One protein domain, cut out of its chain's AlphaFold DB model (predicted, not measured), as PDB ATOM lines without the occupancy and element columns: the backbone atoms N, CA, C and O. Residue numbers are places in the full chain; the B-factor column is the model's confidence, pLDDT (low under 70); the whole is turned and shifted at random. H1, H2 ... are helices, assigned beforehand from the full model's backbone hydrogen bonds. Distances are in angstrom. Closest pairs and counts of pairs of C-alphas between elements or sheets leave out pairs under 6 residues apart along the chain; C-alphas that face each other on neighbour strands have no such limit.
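Overview. This is residues 12 to 120 of the 221 residues of an uncharacterized protein of Pseudomonas saponiphila (UniProt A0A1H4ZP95). What shape do these helices make? They make an open frame with few contacts: H5, the longest helix, and H3 are near each other, H4 lies beyond H3 at one end, and H1, H2 and H7 gather at the other end, with H6 running from the end of H5 towards H1 and H7. What is it built of? The printed part has 109 residues with seven named helices, H1 to H7 in order along the chain, and no named strand; the class is all helix. How large is it? It is only just compact, close to loose, with a radius of gyration of the C-alphas of 15.7 A and spans of 39 by 32 by 27 A.

Arrangement. What does the longest helix meet? H5, residues 71 to 89, and H6, residues 93 to 104, only just touch, with 3 pairs of C-alphas within 8 A, through residues 82 to 86 and residue 93 alone; they are about perpendicular at 82 degrees, and their closest C-alphas, Cys 86 and Met 93, are 6.0 A apart. H5 and H3, residues 31 to 48, are near each other, with 5 pairs of C-alphas within 10 A. What else comes close to H3? H4, residues 53 to 64, is close but not clearly touching, opposite ways at a steep tilt of 42 degrees; the closest C-alphas, Leu 43 and Ala 56, are 7.9 A apart. How do the remaining helices meet? H1, residues 12 to 23, touches H2, residues 25 to 28, with residues 16 to 20 alone, closest at the C-alphas of Leu 19 and Ala 28, 5.5 A. H1 and H7, residues 107 to 118, only just touch, with 3 pairs of C-alphas within 8 A, closest at Cys 22 and Val 110, 6.5 A. H3 is apart from H1, H6 and H7. Are the backbones helical throughout? In H1, H3, H4, H5, H6 and H7 every O i to N i+4 pair is within hydrogen-bond range; H2 is too short for such a pair.

Along the chain. Which helices are longest? From first to last C-alpha, H5 measures 26.8 A and H3 25.8 A; H7 measures 16.7 A, H6 16.6 A, H1 16.4 A, H4 16.3 A and H2 5.0 A. Where are the anchors? C-alpha 12 begins H1 at (0.496, -8.330, 37.286), C-alpha 71 begins H5 at (6.187, -14.150, 51.970), and C-alpha 118 ends H7 at (18.362, 8.962, 37.297).

Size, cuts and confidence. How far does it reach? The two C-alphas farthest apart, Asp 67 and Glu 108, are 43.5 A apart. Is it continuous? The printed part has no cut, and no link is long. Where is confidence low? Residue 120 is under 70, and the mean pLDDT of the printed part is 93.1.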
ATOM      1  N   GLN A  12      -0.859  -8.169  36.755       93.94
ATOM      2  CA  GLN A  12       0.496  -8.330  37.286       93.94
ATOM      3  C   GLN A  12       1.576  -8.521  36.194       93.94
ATOM      4  O   GLN A  12       2.578  -7.809  36.257       93.94
ATOM      5  N   PRO A  13       1.414  -9.400  35.180       95.25
ATOM      6  CA  PRO A  13       2.352  -9.460  34.058       95.25
ATOM      7  C   PRO A  13       2.474  -8.141  33.285       95.25
ATOM      8  O   PRO A  13       3.590  -7.742  32.976       95.25
ATOM      9  N   ARG A  14       1.375  -7.404  33.056       96.19
ATOM     10  CA  ARG A  14       1.437  -6.087  32.387       96.19
ATOM     11  C   ARG A  14       2.248  -5.062  33.184       96.19
ATOM     12  O   ARG A  14       2.988  -4.275  32.601       96.19
ATOM     13  N   VAL A  15       2.152  -5.086  34.515       95.94
ATOM     14  CA  VAL A  15       2.999  -4.259  35.393       95.94
ATOM     15  C   VAL A  15       4.469  -4.681  35.301       95.94
ATOM     16  O   VAL A  15       5.347  -3.820  35.274       95.94
ATOM     17  N   ALA A  16       4.750  -5.986  35.238       92.62
ATOM     18  CA  ALA A  16       6.113  -6.493  35.083       92.62
ATOM     19  C   ALA A  16       6.729  -6.079  33.736       92.62
ATOM     20  O   ALA A  16       7.880  -5.641  33.704       92.62
ATOM     21  N   ASP A  17       5.960  -6.152  32.650       94.62
ATOM     22  CA  ASP A  17       6.379  -5.684  31.326       94.62
ATOM     23  C   ASP A  17       6.662  -4.176  31.356       94.62
ATOM     24  O   ASP A  17       7.758  -3.746  30.998       94.62
ATOM     25  N   TRP A  18       5.743  -3.374  31.914       96.25
ATOM     26  CA  TRP A  18       5.946  -1.930  32.066       96.25
ATOM     27  C   TRP A  18       7.195  -1.591  32.891       96.25
ATOM     28  O   TRP A  18       7.935  -0.674  32.533       96.25
ATOM     29  N   LEU A  19       7.471  -2.318  33.979       94.31
ATOM     30  CA  LEU A  19       8.673  -2.104  34.793       94.31
ATOM     31  C   LEU A  19       9.955  -2.354  33.996       94.31
ATOM     32  O   LEU A  19      10.874  -1.534  34.056       94.31
ATOM     33  N   ASN A  20      10.007  -3.461  33.251       92.00
ATOM     34  CA  ASN A  20      11.148  -3.799  32.406       92.00
ATOM     35  C   ASN A  20      11.337  -2.768  31.290       92.00
ATOM     36  O   ASN A  20      12.452  -2.289  31.088       92.00
ATOM     37  N   ASP A  21      10.259  -2.358  30.627       92.38
ATOM     38  CA  ASP A  21      10.312  -1.343  29.578       92.38
ATOM     39  C   ASP A  21      10.738   0.019  30.137       92.38
ATOM     40  O   ASP A  21      11.534   0.741  29.530       92.38
ATOM     41  N   CYS A  22      10.230   0.400  31.309       91.19
ATOM     42  CA  CYS A  22      10.494   1.704  31.905       91.19
ATOM     43  C   CYS A  22      11.923   1.809  32.450       91.19
ATOM     44  O   CYS A  22      12.591   2.820  32.199       91.19
ATOM     45  N   PHE A  23      12.404   0.786  33.160       87.94
ATOM     46  CA  PHE A  23      13.637   0.865  33.948       87.94
ATOM     47  C   PHE A  23      14.746  -0.107  33.526       87.94
ATOM     48  O   PHE A  23      15.887   0.072  33.951       87.94
ATOM     49  N   GLY A  24      14.449  -1.100  32.688       86.56
ATOM     50  CA  GLY A  24      15.358  -2.202  32.378       86.56
ATOM     51  C   GLY A  24      15.360  -3.297  33.449       86.56
ATOM     52  O   GLY A  24      14.903  -3.101  34.576       86.56
ATOM     53  N   GLN A  25      15.897  -4.463  33.084       83.56
ATOM     54  CA  GLN A  25      15.822  -5.686  33.891       83.56
ATOM     55  C   GLN A  25      16.482  -5.555  35.271       83.56
ATOM     56  O   GLN A  25      15.956  -6.080  36.247       83.56
ATOM     57  N   GLU A  26      17.610  -4.848  35.367       79.88
ATOM     58  CA  GLU A  26      18.360  -4.694  36.619       79.88
ATOM     59  C   GLU A  26      17.528  -3.981  37.695       79.88
ATOM     60  O   GLU A  26      17.343  -4.505  38.789       79.88
ATOM     61  N   ILE A  27      16.944  -2.828  37.358       82.12
ATOM     62  CA  ILE A  27      16.113  -2.051  38.290       82.12
ATOM     63  C   ILE A  27      14.756  -2.732  38.515       82.12
ATOM     64  O   ILE A  27      14.213  -2.682  39.619       82.12
ATOM     65  N   ALA A  28      14.190  -3.371  37.486       81.88
ATOM     66  CA  ALA A  28      12.932  -4.102  37.615       81.88
ATOM     67  C   ALA A  28      13.049  -5.296  38.582       81.88
ATOM     68  O   ALA A  28      12.089  -5.596  39.292       81.88
ATOM     69  N   ALA A  29      14.220  -5.940  38.637       80.19
ATOM     70  CA  ALA A  29      14.504  -7.083  39.502       80.19
ATOM     71  C   ALA A  29      15.080  -6.712  40.886       80.19
ATOM     72  O   ALA A  29      15.281  -7.606  41.710       80.19
ATOM     73  N   ASP A  30      15.332  -5.429  41.172       84.56
ATOM     74  CA  ASP A  30      15.850  -4.980  42.471       84.56
ATOM     75  C   ASP A  30      14.790  -5.131  43.573       84.56
ATOM     76  O   ASP A  30      13.907  -4.289  43.763       84.56
ATOM     77  N   VAL A  31      14.895  -6.225  44.329       82.50
ATOM     78  CA  VAL A  31      13.954  -6.583  45.397       82.50
ATOM     79  C   VAL A  31      13.911  -5.568  46.540       82.50
ATOM     80  O   VAL A  31      12.865  -5.430  47.174       82.50
ATOM     81  N   ILE A  32      15.001  -4.840  46.801       82.62
ATOM     82  CA  ILE A  32      15.061  -3.835  47.870       82.62
ATOM     83  C   ILE A  32      14.306  -2.586  47.422       82.62
ATOM     84  O   ILE A  32      13.437  -2.093  48.144       82.62
ATOM     85  N   GLU A  33      14.575  -2.106  46.208       84.00
ATOM     86  CA  GLU A  33      13.842  -0.984  45.619       84.00
ATOM     87  C   GLU A  33      12.349  -1.317  45.483       84.00
ATOM     88  O   GLU A  33      11.506  -0.487  45.824       84.00
ATOM     89  N   ARG A  34      11.986  -2.525  45.022       89.81
ATOM     90  CA  ARG A  34      10.573  -2.936  44.919       89.81
ATOM     91  C   ARG A  34       9.882  -2.956  46.283       89.81
ATOM     92  O   ARG A  34       8.748  -2.492  46.380       89.81
ATOM     93  N   ASN A  35      10.570  -3.426  47.326       85.00
ATOM     94  CA  ASN A  35      10.059  -3.409  48.695       85.00
ATOM     95  C   ASN A  35       9.812  -1.975  49.194       85.00
ATOM     96  O   ASN A  35       8.720  -1.657  49.658       85.00
ATOM     97  N   HIS A  36      10.795  -1.084  49.040       86.75
ATOM     98  CA  HIS A  36      10.656   0.310  49.463       86.75
ATOM     99  C   HIS A  36       9.573   1.062  48.687       86.75
ATOM    100  O   HIS A  36       8.810   1.815  49.285       86.75
ATOM    101  N   ARG A  37       9.468   0.833  47.373       89.12
ATOM    102  CA  ARG A  37       8.417   1.436  46.546       89.12
ATOM    103  C   ARG A  37       7.028   0.974  46.958       89.12
ATOM    104  O   ARG A  37       6.126   1.796  47.014       89.12
ATOM    105  N   PHE A  38       6.858  -0.306  47.283       95.94
ATOM    106  CA  PHE A  38       5.589  -0.792  47.816       95.94
ATOM    107  C   PHE A  38       5.250  -0.142  49.169       95.94
ATOM    108  O   PHE A  38       4.123   0.310  49.357       95.94
ATOM    109  N   LEU A  39       6.223  -0.046  50.085       95.31
ATOM    110  CA  LEU A  39       6.022   0.606  51.383       95.31
ATOM    111  C   LEU A  39       5.631   2.085  51.233       95.31
ATOM    112  O   LEU A  39       4.731   2.543  51.926       95.31
ATOM    113  N   GLU A  40       6.278   2.818  50.324       92.75
ATOM    114  CA  GLU A  40       5.965   4.223  50.034       92.75
ATOM    115  C   GLU A  40       4.510   4.393  49.572       92.75
ATOM    116  O   GLU A  40       3.772   5.162  50.179       92.75
ATOM    117  N   GLU A  41       4.054   3.611  48.589       96.81
ATOM    118  CA  GLU A  41       2.664   3.674  48.098       96.81
ATOM    119  C   GLU A  41       1.643   3.262  49.171       96.81
ATOM    120  O   GLU A  41       0.568   3.852  49.282       96.81
ATOM    121  N   ALA A  42       1.974   2.266  50.003       97.88
ATOM    122  CA  ALA A  42       1.119   1.868  51.118       97.88
ATOM    123  C   ALA A  42       0.967   3.006  52.144       97.88
ATOM    124  O   ALA A  42      -0.140   3.248  52.629       97.88
ATOM    125  N   LEU A  43       2.057   3.725  52.442       97.62
ATOM    126  CA  LEU A  43       2.049   4.892  53.326       97.62
ATOM    127  C   LEU A  43       1.265   6.065  52.721       97.62
ATOM    128  O   LEU A  43       0.467   6.683  53.426       97.62
ATOM    129  N   GLU A  44       1.433   6.342  51.427       97.25
ATOM    130  CA  GLU A  44       0.663   7.371  50.716       97.25
ATOM    131  C   GLU A  44      -0.844   7.056  50.719       97.25
ATOM    132  O   GLU A  44      -1.662   7.943  50.981       97.25
ATOM    133  N   LEU A  45      -1.232   5.790  50.522       97.94
ATOM    134  CA  LEU A  45      -2.635   5.371  50.569       97.94
ATOM    135  C   LEU A  45      -3.254   5.567  51.960       97.94
ATOM    136  O   LEU A  45      -4.349   6.124  52.075       97.94
ATOM    137  N   VAL A  46      -2.582   5.130  53.030       97.50
ATOM    138  CA  VAL A  46      -3.131   5.304  54.386       97.50
ATOM    139  C   VAL A  46      -3.126   6.771  54.812       97.50
ATOM    140  O   VAL A  46      -4.064   7.199  55.484       97.50
ATOM    141  N   GLN A  47      -2.150   7.568  54.365       98.06
ATOM    142  CA  GLN A  47      -2.156   9.019  54.548       98.06
ATOM    143  C   GLN A  47      -3.374   9.657  53.865       98.06
ATOM    144  O   GLN A  47      -4.060  10.470  54.484       98.06
ATOM    145  N   ALA A  48      -3.695   9.261  52.628       97.75
ATOM    146  CA  ALA A  48      -4.896   9.721  51.925       97.75
ATOM    147  C   ALA A  48      -6.196   9.314  52.649       97.75
ATOM    148  O   ALA A  48      -7.215   9.994  52.532       97.75
ATOM    149  N   CYS A  49      -6.146   8.249  53.453       97.56
ATOM    150  CA  CYS A  49      -7.224   7.813  54.344       97.56
ATOM    151  C   CYS A  49      -7.202   8.500  55.727       97.56
ATOM    152  O   CYS A  49      -7.948   8.092  56.616       97.56
ATOM    153  N   ASN A  50      -6.401   9.558  55.903       97.06
ATOM    154  CA  ASN A  50      -6.209  10.328  57.139       97.06
ATOM    155  C   ASN A  50      -5.486   9.587  58.281       97.06
ATOM    156  O   ASN A  50      -5.607   9.997  59.435       97.06
ATOM    157  N   CYS A  51      -4.714   8.539  57.986       95.62
ATOM    158  CA  CYS A  51      -3.799   7.948  58.963       95.62
ATOM    159  C   CYS A  51      -2.665   8.932  59.274       95.62
ATOM    160  O   CYS A  51      -2.017   9.468  58.367       95.62
ATOM    161  N   SER A  52      -2.416   9.176  60.556       95.44
ATOM    162  CA  SER A  52      -1.302  10.009  60.999       95.44
ATOM    163  C   SER A  52       0.025   9.243  60.973       95.44
ATOM    164  O   SER A  52       0.075   8.017  61.072       95.44
ATOM    165  N   ALA A  53       1.137   9.978  60.897       95.62
ATOM    166  CA  ALA A  53       2.468   9.373  60.982       95.62
ATOM    167  C   ALA A  53       2.687   8.629  62.315       95.62
ATOM    168  O   ALA A  53       3.311   7.575  62.332       95.62
ATOM    169  N   ASP A  54       2.142   9.145  63.422       95.31
ATOM    170  CA  ASP A  54       2.229   8.505  64.742       95.31
ATOM    171  C   ASP A  54       1.495   7.152  64.777       95.31
ATOM    172  O   ASP A  54       2.028   6.164  65.282       95.31
ATOM    173  N   GLU A  55       0.304   7.069  64.177       91.56
ATOM    174  CA  GLU A  55      -0.421   5.801  64.015       91.56
ATOM    175  C   GLU A  55       0.352   4.811  63.139       91.56
ATOM    176  O   GLU A  55       0.466   3.636  63.496       91.56
ATOM    177  N   ALA A  56       0.942   5.277  62.035       93.94
ATOM    178  CA  ALA A  56       1.777   4.442  61.177       93.94
ATOM    179  C   ALA A  56       3.013   3.904  61.923       93.94
ATOM    180  O   ALA A  56       3.304   2.711  61.842       93.94
ATOM    181  N   HIS A  57       3.708   4.737  62.703       94.81
ATOM    182  CA  HIS A  57       4.876   4.313  63.484       94.81
ATOM    183  C   HIS A  57       4.528   3.282  64.563       94.81
ATOM    184  O   HIS A  57       5.254   2.304  64.722       94.81
ATOM    185  N   LYS A  58       3.378   3.416  65.231       89.00
ATOM    186  CA  LYS A  58       2.893   2.390  66.171       89.00
ATOM    187  C   LYS A  58       2.688   1.033  65.495       89.00
ATOM    188  O   LYS A  58       2.974   0.000  66.098       89.00
ATOM    189  N   LEU A  59       2.197   1.019  64.254       93.75
ATOM    190  CA  LEU A  59       2.055  -0.217  63.479       93.75
ATOM    191  C   LEU A  59       3.410  -0.792  63.059       93.75
ATOM    192  O   LEU A  59       3.563  -2.012  63.081       93.75
ATOM    193  N   VAL A  60       4.390   0.057  62.732       93.50
ATOM    194  CA  VAL A  60       5.773  -0.377  62.482       93.50
ATOM    195  C   VAL A  60       6.312  -1.111  63.709       93.50
ATOM    196  O   VAL A  60       6.660  -2.283  63.598       93.50
ATOM    197  N   ASP A  61       6.286  -0.489  64.887       91.69
ATOM    198  CA  ASP A  61       6.794  -1.115  66.116       91.69
ATOM    199  C   ASP A  61       6.073  -2.437  66.425       91.69
ATOM    200  O   ASP A  61       6.690  -3.437  66.793       91.69
ATOM    201  N   TYR A  62       4.755  -2.470  66.222       88.75
ATOM    202  CA  TYR A  62       3.941  -3.653  66.478       88.75
ATOM    203  C   TYR A  62       4.211  -4.821  65.521       88.75
ATOM    204  O   TYR A  62       4.140  -5.975  65.944       88.75
ATOM    205  N   VAL A  63       4.473  -4.554  64.239       89.56
ATOM    206  CA  VAL A  63       4.751  -5.593  63.234       89.56
ATOM    207  C   VAL A  63       6.193  -6.077  63.348       89.56
ATOM    208  O   VAL A  63       6.421  -7.282  63.398       89.56
ATOM    209  N   PHE A  64       7.154  -5.156  63.455       89.56
ATOM    210  CA  PHE A  64       8.577  -5.492  63.564       89.56
ATOM    211  C   PHE A  64       8.967  -6.059  64.938       89.56
ATOM    212  O   PHE A  64      10.052  -6.614  65.080       89.56
ATOM    213  N   GLY A  65       8.085  -5.970  65.937       87.88
ATOM    214  CA  GLY A  65       8.230  -6.648  67.227       87.88
ATOM    215  C   GLY A  65       7.807  -8.124  67.237       87.88
ATOM    216  O   GLY A  65       7.769  -8.721  68.313       87.88
ATOM    217  N   ARG A  66       7.441  -8.712  66.090       91.38
ATOM    218  CA  ARG A  66       7.042 -10.127  65.965       91.38
ATOM    219  C   ARG A  66       8.029 -10.929  65.123       91.38
ATOM    220  O   ARG A  66       8.858 -10.364  64.416       91.38
ATOM    221  N   ASP A  67       7.871 -12.249  65.159       91.62
ATOM    222  CA  ASP A  67       8.578 -13.155  64.257       91.62
ATOM    223  C   ASP A  67       8.262 -12.837  62.790       91.62
ATOM    224  O   ASP A  67       7.135 -12.481  62.430       91.62
ATOM    225  N   VAL A  68       9.272 -12.992  61.933       92.12
ATOM    226  CA  VAL A  68       9.154 -12.759  60.491       92.12
ATOM    227  C   VAL A  68       8.193 -13.780  59.865       92.12
ATOM    228  O   VAL A  68       8.357 -14.986  60.045       92.12
ATOM    229  N   GLY A  69       7.207 -13.288  59.110       87.62
ATOM    230  CA  GLY A  69       6.210 -14.107  58.411       87.62
ATOM    231  C   GLY A  69       6.683 -14.699  57.075       87.62
ATOM    232  O   GLY A  69       7.713 -14.312  56.517       87.62
ATOM    233  N   ASP A  70       5.895 -15.634  56.534       94.81
ATOM    234  CA  ASP A  70       6.125 -16.238  55.215       94.81
ATOM    235  C   ASP A  70       5.632 -15.326  54.077       94.81
ATOM    236  O   ASP A  70       4.511 -14.818  54.100       94.81
ATOM    237  N   LYS A  71       6.451 -15.138  53.034       91.50
ATOM    238  CA  LYS A  71       6.187 -14.150  51.970       91.50
ATOM    239  C   LYS A  71       4.834 -14.359  51.261       91.50
ATOM    240  O   LYS A  71       4.088 -13.386  51.164       91.50
ATOM    241  N   PRO A  72       4.479 -15.562  50.761       92.50
ATOM    242  CA  PRO A  72       3.147 -15.834  50.218       92.50
ATOM    243  C   PRO A  72       1.990 -15.446  51.145       92.50
ATOM    244  O   PRO A  72       1.006 -14.865  50.681       92.50
ATOM    245  N   GLN A  73       2.106 -15.746  52.441       94.56
ATOM    246  CA  GLN A  73       1.083 -15.405  53.427       94.56
ATOM    247  C   GLN A  73       0.936 -13.888  53.575       94.56
ATOM    248  O   GLN A  73      -0.184 -13.379  53.512       94.56
ATOM    249  N   GLU A  74       2.046 -13.162  53.711       96.88
ATOM    250  CA  GLU A  74       2.019 -11.703  53.866       96.88
ATOM    251  C   GLU A  74       1.501 -10.995  52.606       96.88
ATOM    252  O   GLU A  74       0.715 -10.052  52.704       96.88
ATOM    253  N   VAL A  75       1.835 -11.495  51.408       97.00
ATOM    254  CA  VAL A  75       1.249 -11.001  50.146       97.00
ATOM    255  C   VAL A  75      -0.270 -11.197  50.132       97.00
ATOM    256  O   VAL A  75      -1.008 -10.290  49.740       97.00
ATOM    257  N   GLY A  76      -0.759 -12.354  50.590       95.62
ATOM    258  CA  GLY A  76      -2.194 -12.615  50.722       95.62
ATOM    259  C   GLY A  76      -2.874 -11.679  51.726       95.62
ATOM    260  O   GLY A  76      -3.939 -11.133  51.435       95.62
ATOM    261  N   GLY A  77      -2.240 -11.444  52.878       97.69
ATOM    262  CA  GLY A  77      -2.723 -10.516  53.901       97.69
ATOM    263  C   GLY A  77      -2.838  -9.080  53.386       97.69
ATOM    264  O   GLY A  77      -3.882  -8.440  53.545       97.69
ATOM    265  N   VAL A  78      -1.810  -8.593  52.690       98.12
ATOM    266  CA  VAL A  78      -1.829  -7.285  52.019       98.12
ATOM    267  C   VAL A  78      -2.979  -7.193  51.015       98.12
ATOM    268  O   VAL A  78      -3.736  -6.227  51.042       98.12
ATOM    269  N   LEU A  79      -3.160  -8.199  50.153       97.88
ATOM    270  CA  LEU A  79      -4.204  -8.157  49.126       97.88
ATOM    271  C   LEU A  79      -5.615  -8.110  49.735       97.88
ATOM    272  O   LEU A  79      -6.458  -7.332  49.288       97.88
ATOM    273  N   VAL A  80      -5.869  -8.908  50.776       98.38
ATOM    274  CA  VAL A  80      -7.166  -8.935  51.473       98.38
ATOM    275  C   VAL A  80      -7.442  -7.610  52.185       98.38
ATOM    276  O   VAL A  80      -8.552  -7.084  52.102       98.38
ATOM    277  N   THR A  81      -6.445  -7.055  52.872       98.25
ATOM    278  CA  THR A  81      -6.604  -5.788  53.603       98.25
ATOM    279  C   THR A  81      -6.750  -4.591  52.666       98.25
ATOM    280  O   THR A  81      -7.579  -3.725  52.940       98.25
ATOM    281  N   LEU A  82      -6.047  -4.572  51.528       98.50
ATOM    282  CA  LEU A  82      -6.243  -3.570  50.479       98.50
ATOM    283  C   LEU A  82      -7.671  -3.627  49.921       98.50
ATOM    284  O   LEU A  82      -8.337  -2.598  49.850       98.50
ATOM    285  N   ALA A  83      -8.174  -4.822  49.594       98.31
ATOM    286  CA  ALA A  83      -9.544  -4.994  49.112       98.31
ATOM    287  C   ALA A  83     -10.582  -4.505  50.137       98.31
ATOM    288  O   ALA A  83     -11.534  -3.811  49.779       98.31
ATOM    289  N   ALA A  84     -10.382  -4.825  51.420       98.50
ATOM    290  CA  ALA A  84     -11.255  -4.377  52.503       98.50
ATOM    291  C   ALA A  84     -11.219  -2.851  52.692       98.50
ATOM    292  O   ALA A  84     -12.272  -2.234  52.862       98.50
ATOM    293  N   LEU A  85     -10.034  -2.235  52.625       98.38
ATOM    294  CA  LEU A  85      -9.880  -0.782  52.696       98.38
ATOM    295  C   LEU A  85     -10.586  -0.098  51.522       98.38
ATOM    296  O   LEU A  85     -11.376   0.818  51.736       98.38
ATOM    297  N   CYS A  86     -10.362  -0.572  50.295       98.50
ATOM    298  CA  CYS A  86     -11.032  -0.062  49.103       98.50
ATOM    299  C   CYS A  86     -12.560  -0.179  49.216       98.50
ATOM    300  O   CYS A  86     -13.264   0.796  48.957       98.50
ATOM    301  N   ALA A  87     -13.076  -1.315  49.698       98.44
ATOM    302  CA  ALA A  87     -14.505  -1.488  49.949       98.44
ATOM    303  C   ALA A  87     -15.046  -0.484  50.985       98.44
ATOM    304  O   ALA A  87     -16.109   0.098  50.774       98.44
ATOM    305  N   ALA A  88     -14.308  -0.236  52.073       98.38
ATOM    306  CA  ALA A  88     -14.690   0.735  53.100       98.38
ATOM    307  C   ALA A  88     -14.652   2.192  52.602       98.38
ATOM    308  O   ALA A  88     -15.452   3.010  53.051       98.38
ATOM    309  N   GLN A  89     -13.754   2.509  51.665       97.94
ATOM    310  CA  GLN A  89     -13.608   3.838  51.059       97.94
ATOM    311  C   GLN A  89     -14.475   4.038  49.801       97.94
ATOM    312  O   GLN A  89     -14.485   5.125  49.227       97.94
ATOM    313  N   GLY A  90     -15.197   3.007  49.345       97.75
ATOM    314  CA  GLY A  90     -15.988   3.068  48.112       97.75
ATOM    315  C   GLY A  90     -15.142   3.177  46.837       97.75
ATOM    316  O   GLY A  90     -15.580   3.783  45.861       97.75
ATOM    317  N   VAL A  91     -13.931   2.614  46.845       98.12
ATOM    318  CA  VAL A  91     -12.988   2.619  45.718       98.12
ATOM    319  C   VAL A  91     -12.973   1.242  45.051       98.12
ATOM    320  O   VAL A  91     -12.830   0.225  45.724       98.12
ATOM    321  N   ASP A  92     -13.068   1.195  43.722       98.25
ATOM    322  CA  ASP A  92     -12.807  -0.031  42.958       98.25
ATOM    323  C   ASP A  92     -11.288  -0.227  42.810       98.25
ATOM    324  O   ASP A  92     -10.620   0.505  42.075       98.25
ATOM    325  N   MET A  93     -10.737  -1.215  43.526       97.12
ATOM    326  CA  MET A  93      -9.292  -1.470  43.546       97.12
ATOM    327  C   MET A  93      -8.728  -1.858  42.172       97.12
ATOM    328  O   MET A  93      -7.598  -1.499  41.845       97.12
ATOM    329  N   HIS A  94      -9.501  -2.586  41.359       96.75
ATOM    330  CA  HIS A  94      -9.046  -3.048  40.053       96.75
ATOM    331  C   HIS A  94      -9.062  -1.898  39.056       96.75
ATOM    332  O   HIS A  94      -8.072  -1.673  38.362       96.75
ATOM    333  N   GLN A  95     -10.146  -1.121  39.036       97.69
ATOM    334  CA  GLN A  95     -10.237   0.061  38.187       97.69
ATOM    335  C   GLN A  95      -9.151   1.088  38.532       97.69
ATOM    336  O   GLN A  95      -8.530   1.638  37.624       97.69
ATOM    337  N   ALA A  96      -8.888   1.328  39.823       97.75
ATOM    338  CA  ALA A  96      -7.822   2.229  40.260       97.75
ATOM    339  C   ALA A  96      -6.444   1.772  39.748       97.75
ATOM    340  O   ALA A  96      -5.681   2.588  39.226       97.75
ATOM    341  N   GLY A  97      -6.158   0.466  39.822       96.94
ATOM    342  CA  GLY A  97      -4.934  -0.121  39.275       96.94
ATOM    343  C   GLY A  97      -4.795   0.080  37.762       96.94
ATOM    344  O   GLY A  97      -3.738   0.508  37.299       96.94
ATOM    345  N   GLU A  98      -5.855  -0.170  36.987       97.62
ATOM    346  CA  GLU A  98      -5.845   0.023  35.526       97.62
ATOM    347  C   GLU A  98      -5.664   1.496  35.131       97.62
ATOM    348  O   GLU A  98      -4.883   1.806  34.229       97.62
ATOM    349  N   VAL A  99      -6.344   2.417  35.824       98.12
ATOM    350  CA  VAL A  99      -6.201   3.864  35.597       98.12
ATOM    351  C   VAL A  99      -4.765   4.313  35.863       98.12
ATOM    352  O   VAL A  99      -4.195   5.055  35.058       98.12
ATOM    353  N   GLU A 100      -4.160   3.848  36.955       97.94
ATOM    354  CA  GLU A 100      -2.788   4.211  37.296       97.94
ATOM    355  C   GLU A 100      -1.785   3.629  36.298       97.94
ATOM    356  O   GLU A 100      -0.934   4.367  35.797       97.94
ATOM    357  N   LEU A 101      -1.924   2.352  35.922       97.38
ATOM    358  CA  LEU A 101      -1.066   1.726  34.916       97.38
ATOM    359  C   LEU A 101      -1.156   2.460  33.568       97.38
ATOM    360  O   LEU A 101      -0.128   2.747  32.947       97.38
ATOM    361  N   ALA A 102      -2.361   2.838  33.134       97.50
ATOM    362  CA  ALA A 102      -2.564   3.608  31.910       97.50
ATOM    363  C   ALA A 102      -1.923   5.004  31.985       97.50
ATOM    364  O   ALA A 102      -1.356   5.482  30.997       97.50
ATOM    365  N   ARG A 103      -1.976   5.655  33.154       97.88
ATOM    366  CA  ARG A 103      -1.376   6.973  33.396       97.88
ATOM    367  C   ARG A 103       0.151   6.921  33.380       97.88
ATOM    368  O   ARG A 103       0.781   7.748  32.721       97.88
ATOM    369  N   ILE A 104       0.765   5.973  34.091       96.62
ATOM    370  CA  ILE A 104       2.235   5.849  34.161       96.62
ATOM    371  C   ILE A 104       2.851   5.339  32.860       96.62
ATOM    372  O   ILE A 104       4.038   5.557  32.625       96.62
ATOM    373  N   SER A 105       2.048   4.703  32.006       96.69
ATOM    374  CA  SER A 105       2.453   4.252  30.673       96.69
ATOM    375  C   SER A 105       2.457   5.366  29.622       96.69
ATOM    376  O   SER A 105       2.992   5.156  28.535       96.69
ATOM    377  N   GLN A 106       1.904   6.552  29.911       97.44
ATOM    378  CA  GLN A 106       1.935   7.659  28.953       97.44
ATOM    379  C   GLN A 106       3.382   8.103  28.668       97.44
ATOM    380  O   GLN A 106       4.158   8.251  29.623       97.44
ATOM    381  N   PRO A 107       3.764   8.355  27.399       95.81
ATOM    382  CA  PRO A 107       5.152   8.628  27.019       95.81
ATOM    383  C   PRO A 107       5.823   9.733  27.845       95.81
ATOM    384  O   PRO A 107       6.944   9.568  28.331       95.81
ATOM    385  N   GLU A 108       5.131  10.847  28.066       95.44
ATOM    386  CA  GLU A 108       5.625  11.979  28.846       95.44
ATOM    387  C   GLU A 108       5.791  11.643  30.335       95.44
ATOM    388  O   GLU A 108       6.735  12.106  30.987       95.44
ATOM    389  N   THR A 109       4.924  10.785  30.879       94.38
ATOM    390  CA  THR A 109       5.038  10.328  32.267       94.38
ATOM    391  C   THR A 109       6.208   9.363  32.426       94.38
ATOM    392  O   THR A 109       6.978   9.524  33.374       94.38
ATOM    393  N   VAL A 110       6.417   8.449  31.473       94.94
ATOM    394  CA  VAL A 110       7.581   7.548  31.443       94.94
ATOM    395  C   VAL A 110       8.890   8.339  31.421       94.94
ATOM    396  O   VAL A 110       9.797   8.046  32.202       94.94
ATOM    397  N   VAL A 111       8.998   9.379  30.583       94.69
ATOM    398  CA  VAL A 111      10.191  10.247  30.540       94.69
ATOM    399  C   VAL A 111      10.457  10.872  31.910       94.69
ATOM    400  O   VAL A 111      11.559  10.744  32.445       94.69
ATOM    401  N   ARG A 112       9.433  11.466  32.532       92.50
ATOM    402  CA  ARG A 112       9.547  12.086  33.860       92.50
ATOM    403  C   ARG A 112       9.926  11.080  34.952       92.50
ATOM    404  O   ARG A 112      10.717  11.408  35.837       92.50
ATOM    405  N   ILE A 113       9.370   9.870  34.909       90.81
ATOM    406  CA  ILE A 113       9.691   8.783  35.844       90.81
ATOM    407  C   ILE A 113      11.162   8.377  35.698       90.81
ATOM    408  O   ILE A 113      11.883   8.324  36.695       90.81
ATOM    409  N   ARG A 114      11.647   8.184  34.468       90.44
ATOM    410  CA  ARG A 114      13.056   7.861  34.194       90.44
ATOM    411  C   ARG A 114      14.004   8.965  34.657       90.44
ATOM    412  O   ARG A 114      15.050   8.676  35.230       90.44
ATOM    413  N   GLU A 115      13.654  10.233  34.452       91.06
ATOM    414  CA  GLU A 115      14.447  11.360  34.955       91.06
ATOM    415  C   GLU A 115      14.508  11.402  36.482       91.06
ATOM    416  O   GLU A 115      15.570  11.658  37.049       91.06
ATOM    417  N   LYS A 116      13.383  11.145  37.165       86.12
ATOM    418  CA  LYS A 116      13.372  11.000  38.627       86.12
ATOM    419  C   LYS A 116      14.272   9.847  39.064       86.12
ATOM    420  O   LYS A 116      15.066  10.047  39.975       86.12
ATOM    421  N   GLN A 117      14.210   8.707  38.378       84.75
ATOM    422  CA  GLN A 117      15.041   7.546  38.691       84.75
ATOM    423  C   GLN A 117      16.537   7.847  38.554       84.75
ATOM    424  O   GLN A 117      17.304   7.519  39.449       84.75
ATOM    425  N   LYS A 118      16.956   8.553  37.495       83.50
ATOM    426  CA  LYS A 118      18.362   8.962  37.297       83.50
ATOM    427  C   LYS A 118      18.904   9.875  38.398       83.50
ATOM    428  O   LYS A 118      20.112   9.940  38.591       83.50
ATOM    429  N   ARG A 119      18.027  10.623  39.072       79.69
ATOM    430  CA  ARG A 119      18.389  11.522  40.178       79.69
ATOM    431  C   ARG A 119      18.378  10.827  41.534       79.69
ATOM    432  O   ARG A 119      18.762  11.462  42.515       79.69
ATOM    433  N   LYS A 120      17.921   9.572  41.614       69.12
ATOM    434  CA  LYS A 120      17.982   8.835  42.870       69.12
ATOM    435  C   LYS A 120      19.452   8.588  43.221       69.12
ATOM    436  O   LYS A 120      20.198   8.091  42.376       69.12
TER     437      LYS A 120